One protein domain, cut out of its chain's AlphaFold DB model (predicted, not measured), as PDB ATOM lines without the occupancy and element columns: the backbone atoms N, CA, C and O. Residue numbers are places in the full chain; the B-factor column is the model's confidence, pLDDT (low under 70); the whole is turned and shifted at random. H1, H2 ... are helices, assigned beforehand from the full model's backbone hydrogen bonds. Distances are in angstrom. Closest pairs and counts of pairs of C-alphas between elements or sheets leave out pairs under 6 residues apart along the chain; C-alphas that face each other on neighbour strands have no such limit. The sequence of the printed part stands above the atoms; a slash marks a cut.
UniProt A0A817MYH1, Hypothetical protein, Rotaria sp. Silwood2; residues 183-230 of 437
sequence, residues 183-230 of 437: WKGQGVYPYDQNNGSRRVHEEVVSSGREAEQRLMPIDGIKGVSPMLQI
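AT A GLANCE: This is residues 183 to 230 of the 437 residues of the protein "Hypothetical protein" of Rotaria sp. Silwood2 (UniProt A0A817MYH1). With little regular structure, the model is one helix, H1, along which the chain folds back to a short second helix, H2, while a long tail, residues 183 to 200, sticks out free from the start of H1. The printed part has 48 residues with two named helices, H1 then H2, and no named strand; the class is all helix, though the named elements hold only 18 residues. It is loose, with a radius of gyration of the C-alphas of 13.5 A, and elongated, spanning 35 by 21 by 16 A.

HOW THE PARTS SIT: H1, residues 201 to 214, and H2, residues 226 to 229, are close but not clearly touching: their closest C-alphas, of Val 205 and Leu 228, are 7.3 A apart. In H1 every O i to N i+4 pair is within hydrogen-bond range; H2 is too short for such a pair.

IN THESE COORDINATES: H1 measures 19.9 A, from C-alpha 201 at (111.864, 99.178, 126.062) to C-alpha 214 at (129.237, 97.939, 116.450). H2 ends with C-alpha 229 at (117.350, 104.783, 132.809).

THE WHOLE: The C-alphas farthest apart, of Gly 185 and Ile 230, are 39.3 A apart. The printed part has no cut. The link from H1 to H2 is long, with 11 residues. Residues 193 to 196 have pLDDT under 70.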
ATOM      1  N   TRP A 183     111.508 105.532  99.973       80.06
ATOM      2  CA  TRP A 183     111.685 106.617  99.019       80.06
ATOM      3  C   TRP A 183     110.783 106.385  97.810       80.06
ATOM      4  O   TRP A 183     110.976 105.422  97.072       80.06
ATOM      5  N   LYS A 184     109.808 107.273  97.604       72.56
ATOM      6  CA  LYS A 184     108.908 107.265  96.441       72.56
ATOM      7  C   LYS A 184     108.804 108.674  95.848       72.56
ATOM      8  O   LYS A 184     107.757 109.307  95.901       72.56
ATOM      9  N   GLY A 185     109.939 109.231  95.418       73.44
ATOM     10  CA  GLY A 185     110.074 110.647  95.018       73.44
ATOM     11  C   GLY A 185     110.208 111.614  96.204       73.44
ATOM     12  O   GLY A 185     110.892 112.626  96.104       73.44
ATOM     13  N   GLN A 186     109.648 111.244  97.354       78.31
ATOM     14  CA  GLN A 186     109.896 111.833  98.669       78.31
ATOM     15  C   GLN A 186     109.902 110.735  99.748       78.31
ATOM     16  O   GLN A 186     109.494 109.598  99.490       78.31
ATOM     17  N   GLY A 187     110.377 111.064 100.952       79.50
ATOM     18  CA  GLY A 187     110.382 110.140 102.088       79.50
ATOM     19  C   GLY A 187     108.976 109.921 102.648       79.50
ATOM     20  O   GLY A 187     108.350 110.867 103.124       79.50
ATOM     21  N   VAL A 188     108.502 108.677 102.612       88.69
ATOM     22  CA  VAL A 188     107.164 108.271 103.065       88.69
ATOM     23  C   VAL A 188     107.229 107.111 104.060       88.69
ATOM     24  O   VAL A 188     108.236 106.420 104.143       88.69
ATOM     25  N   TYR A 189     106.159 106.883 104.809       89.94
ATOM     26  CA  TYR A 189     105.916 105.756 105.705       89.94
ATOM     27  C   TYR A 189     104.672 105.026 105.198       89.94
ATOM     28  O   TYR A 189     103.571 105.332 105.665       89.94
ATOM     29  N   PRO A 190     104.828 104.119 104.214       88.38
ATOM     30  CA  PRO A 190     103.697 103.456 103.595       88.38
ATOM     31  C   PRO A 190     102.845 102.734 104.629       88.38
ATOM     32  O   PRO A 190     103.386 102.089 105.532       88.38
ATOM     33  N   TYR A 191     101.530 102.826 104.482       85.94
ATOM     34  CA  TYR A 191     100.610 102.019 105.265       85.94
ATOM     35  C   TYR A 191     100.726 100.560 104.789       85.94
ATOM     36  O   TYR A 191     100.160 100.175 103.766       85.94
ATOM     37  N   ASP A 192     101.533  99.760 105.486       73.38
ATOM     38  CA  ASP A 192     101.667  98.319 105.253       73.38
ATOM     39  C   ASP A 192     100.778  97.552 106.244       73.38
ATOM     40  O   ASP A 192     100.553  98.013 107.364       73.38
ATOM     41  N   GLN A 193     100.289  96.369 105.860       50.56
ATOM     42  CA  GLN A 193      99.247  95.590 106.555       50.56
ATOM     43  C   GLN A 193      99.613  95.094 107.970       50.56
ATOM     44  O   GLN A 193      98.853  94.330 108.552       50.56
ATOM     45  N   ASN A 194     100.720  95.550 108.561       50.69
ATOM     46  CA  ASN A 194     101.076  95.292 109.958       50.69
ATOM     47  C   ASN A 194     101.609  96.522 110.719       50.69
ATOM     48  O   ASN A 194     101.980  96.374 111.879       50.69
ATOM     49  N   ASN A 195     101.695  97.710 110.093       64.44
ATOM     50  CA  ASN A 195     102.165  98.971 110.702       64.44
ATOM     51  C   ASN A 195     103.464  98.893 111.540       64.44
ATOM     52  O   ASN A 195     103.722  99.760 112.379       64.44
ATOM     53  N   GLY A 196     104.301  97.882 111.285       67.25
ATOM     54  CA  GLY A 196     105.434  97.501 112.121       67.25
ATOM     55  C   GLY A 196     105.012  97.021 113.516       67.25
ATOM     56  O   GLY A 196     104.152  97.602 114.175       67.25
ATOM     57  N   SER A 197     105.685  95.994 114.038       85.50
ATOM     58  CA  SER A 197     105.559  95.675 115.462       85.50
ATOM     59  C   SER A 197     105.966  96.894 116.298       85.50
ATOM     60  O   SER A 197     106.925  97.606 115.968       85.50
ATOM     61  N   ARG A 198     105.223  97.164 117.376       88.50
ATOM     62  CA  ARG A 198     105.608  98.205 118.335       88.50
ATOM     63  C   ARG A 198     106.947  97.841 118.960       88.50
ATOM     64  O   ARG A 198     107.200  96.676 119.253       88.50
ATOM     65  N   ARG A 199     107.784  98.855 119.157       91.44
ATOM     66  CA  ARG A 199     109.043  98.694 119.884       91.44
ATOM     67  C   ARG A 199     108.751  98.490 121.360       91.44
ATOM     68  O   ARG A 199     107.825  99.106 121.887       91.44
ATOM     69  N   VAL A 200     109.581  97.697 122.021       92.56
ATOM     70  CA  VAL A 200     109.565  97.555 123.484       92.56
ATOM     71  C   VAL A 200     110.835  98.136 124.103       92.56
ATOM     72  O   VAL A 200     111.850  98.332 123.430       92.56
ATOM     73  N   HIS A 201     110.783  98.457 125.393       94.75
ATOM     74  CA  HIS A 201     111.864  99.178 126.062       94.75
ATOM     75  C   HIS A 201     113.169  98.391 126.102       94.75
ATOM     76  O   HIS A 201     114.233  98.932 125.787       94.75
ATOM     77  N   GLU A 202     113.083  97.110 126.435       94.69
ATOM     78  CA  GLU A 202     114.225  96.209 126.548       94.69
ATOM     79  C   GLU A 202     114.942  96.072 125.202       94.69
ATOM     80  O   GLU A 202     116.167  96.163 125.142       94.69
ATOM     81  N   GLU A 203     114.169  95.946 124.122       93.19
ATOM     82  CA  GLU A 203     114.657  95.886 122.742       93.19
ATOM     83  C   GLU A 203     115.380  97.176 122.337       93.19
ATOM     84  O   GLU A 203     116.439  97.149 121.709       93.19
ATOM     85  N   VAL A 204     114.838  98.336 122.710       92.94
ATOM     86  CA  VAL A 204     115.465  99.623 122.393       92.94
ATOM     87  C   VAL A 204     116.791  99.775 123.139       92.94
ATOM     88  O   VAL A 204     117.774 100.267 122.576       92.94
ATOM     89  N   VAL A 205     116.852  99.316 124.392       94.50
ATOM     90  CA  VAL A 205     118.088  99.304 125.183       94.50
ATOM     91  C   VAL A 205     119.110  98.332 124.590       94.50
ATOM     92  O   VAL A 205     120.277  98.712 124.454       94.50
ATOM     93  N   SER A 206     118.711  97.112 124.211       94.19
ATOM     94  CA  SER A 206     119.625  96.129 123.613       94.19
ATOM     95  C   SER A 206     120.170  96.613 122.273       94.19
ATOM     96  O   SER A 206     121.388  96.632 122.089       94.19
ATOM     97  N   SER A 207     119.302  97.121 121.395       92.06
ATOM     98  CA  SER A 207     119.686  97.707 120.106       92.06
ATOM     99  C   SER A 207     120.587  98.929 120.281       92.06
ATOM    100  O   SER A 207     121.525  99.128 119.513       92.06
ATOM    101  N   GLY A 208     120.373  99.733 121.329       91.88
ATOM    102  CA  GLY A 208     121.263 100.836 121.689       91.88
ATOM    103  C   GLY A 208     122.669 100.372 122.080       91.88
ATOM    104  O   GLY A 208     123.649 100.939 121.598       91.88
ATOM    105  N   ARG A 209     122.783  99.329 122.912       93.38
ATOM    106  CA  ARG A 209     124.085  98.761 123.317       93.38
ATOM    107  C   ARG A 209     124.811  98.131 122.134       93.38
ATOM    108  O   ARG A 209     126.013  98.331 121.967       93.38
ATOM    109  N   GLU A 210     124.080  97.410 121.295       90.50
ATOM    110  CA  GLU A 210     124.623  96.810 120.080       90.50
ATOM    111  C   GLU A 210     125.098  97.882 119.094       90.50
ATOM    112  O   GLU A 210     126.206  97.786 118.559       90.50
ATOM    113  N   ALA A 211     124.312  98.947 118.907       87.94
ATOM    114  CA  ALA A 211     124.694 100.078 118.071       87.94
ATOM    115  C   ALA A 211     125.984 100.744 118.564       87.94
ATOM    116  O   ALA A 211     126.823 101.171 117.760       87.94
ATOM    117  N   GLU A 212     126.173 100.799 119.885       86.88
ATOM    118  CA  GLU A 212     127.396 101.315 120.480       86.88
ATOM    119  C   GLU A 212     128.598 100.392 120.230       86.88
ATOM    120  O   GLU A 212     129.637 100.830 119.734       86.88
ATOM    121  N   GLN A 213     128.442  99.095 120.490       84.56
ATOM    122  CA  GLN A 213     129.497  98.102 120.280       84.56
ATOM    123  C   GLN A 213     129.935  98.027 118.811       84.56
ATOM    124  O   GLN A 213     131.125  97.960 118.492       84.56
ATOM    125  N   ARG A 214     128.970  98.047 117.887       79.50
ATOM    126  CA  ARG A 214     129.237  97.939 116.450       79.50
ATOM    127  C   ARG A 214     129.650  99.263 115.821       79.50
ATOM    128  O   ARG A 214     130.251  99.231 114.745       79.50
ATOM    129  N   LEU A 215     129.416 100.387 116.503       79.44
ATOM    130  CA  LEU A 215     129.592 101.755 116.004       79.44
ATOM    131  C   LEU A 215     128.724 102.055 114.766       79.44
ATOM    132  O   LEU A 215     129.109 102.845 113.905       79.44
ATOM    133  N   MET A 216     127.535 101.461 114.678       77.50
ATOM    134  CA  MET A 216     126.578 101.660 113.582       77.50
ATOM    135  C   MET A 216     125.143 101.645 114.120       77.50
ATOM    136  O   MET A 216     124.910 101.009 115.139       77.50
ATOM    137  N   PRO A 217     124.175 102.339 113.495       80.75
ATOM    138  CA  PRO A 217     122.786 102.263 113.937       80.75
ATOM    139  C   PRO A 217     122.203 100.854 113.784       80.75
ATOM    140  O   PRO A 217     122.421 100.228 112.750       80.75
ATOM    141  N   ILE A 218     121.406 100.422 114.761       85.62
ATOM    142  CA  ILE A 218     120.587  99.203 114.700       85.62
ATOM    143  C   ILE A 218     119.127  99.646 114.689       85.62
ATOM    144  O   ILE A 218     118.694 100.354 115.596       85.62
ATOM    145  N   ASP A 219     118.407  99.354 113.607       82.56
ATOM    146  CA  ASP A 219     117.017  99.779 113.385       82.56
ATOM    147  C   ASP A 219     116.740 101.258 113.698       82.56
ATOM    148  O   ASP A 219     115.760 101.623 114.342       82.56
ATOM    149  N   GLY A 220     117.651 102.135 113.265       81.12
ATOM    150  CA  GLY A 220     117.572 103.583 113.489       81.12
ATOM    151  C   GLY A 220     118.066 104.052 114.866       81.12
ATOM    152  O   GLY A 220     118.341 105.245 115.036       81.12
ATOM    153  N   ILE A 221     118.275 103.145 115.822       86.81
ATOM    154  CA  ILE A 221     118.806 103.448 117.153       86.81
ATOM    155  C   ILE A 221     120.315 103.659 117.050       86.81
ATOM    156  O   ILE A 221     121.062 102.819 116.556       86.81
ATOM    157  N   LYS A 222     120.783 104.830 117.494       85.12
ATOM    158  CA  LYS A 222     122.183 105.261 117.333       85.12
ATOM    159  C   LYS A 222     123.083 104.915 118.520       85.12
ATOM    160  O   LYS A 222     124.294 105.089 118.386       85.12
ATOM    161  N   GLY A 223     122.493 104.526 119.645       87.56
ATOM    162  CA  GLY A 223     123.159 104.262 120.917       87.56
ATOM    163  C   GLY A 223     122.192 104.372 122.094       87.56
ATOM    164  O   GLY A 223     121.021 104.719 121.908       87.56
ATOM    165  N   VAL A 224     122.682 104.104 123.302       89.94
ATOM    166  CA  VAL A 224     121.892 104.172 124.531       89.94
ATOM    167  C   VAL A 224     121.773 105.630 124.978       89.94
ATOM    168  O   VAL A 224     122.758 106.354 125.131       89.94
ATOM    169  N   SER A 225     120.543 106.089 125.211       89.50
ATOM    170  CA  SER A 225     120.309 107.391 125.840       89.50
ATOM    171  C   SER A 225     120.301 107.243 127.364       89.50
ATOM    172  O   SER A 225     119.614 106.352 127.861       89.50
ATOM    173  N   PRO A 226     120.954 108.141 128.134       89.50
ATOM    174  CA  PRO A 226     120.826 108.164 129.593       89.50
ATOM    175  C   PRO A 226     119.373 108.272 130.076       89.50
ATOM    176  O   PRO A 226     119.044 107.795 131.155       89.50
ATOM    177  N   MET A 227     118.483 108.850 129.262       89.00
ATOM    178  CA  MET A 227     117.054 108.946 129.579       89.00
ATOM    179  C   MET A 227     116.359 107.585 129.658       89.00
ATOM    180  O   MET A 227     115.366 107.477 130.367       89.00
ATOM    181  N   LEU A 228     116.892 106.540 129.011       90.31
ATOM    182  CA  LEU A 228     116.341 105.183 129.100       90.31
ATOM    183  C   LEU A 228     116.488 104.574 130.505       90.31
ATOM    184  O   LEU A 228     115.890 103.548 130.779       90.31
ATOM    185  N   GLN A 229     117.265 105.193 131.401       88.25
ATOM    186  CA  GLN A 229     117.350 104.783 132.809       88.25
ATOM    187  C   GLN A 229     116.183 105.314 133.654       88.25
ATOM    188  O   GLN A 229     115.972 104.845 134.767       88.25
ATOM    189  N   ILE A 230     115.476 106.329 133.154       93.12
ATOM    190  CA  ILE A 230     114.429 107.050 133.888       93.12
ATOM    191  C   ILE A 230     113.070 106.865 133.205       93.12
ATOM    192  O   ILE A 230     112.041 106.911 133.872       93.12
TER     193      ILE A 230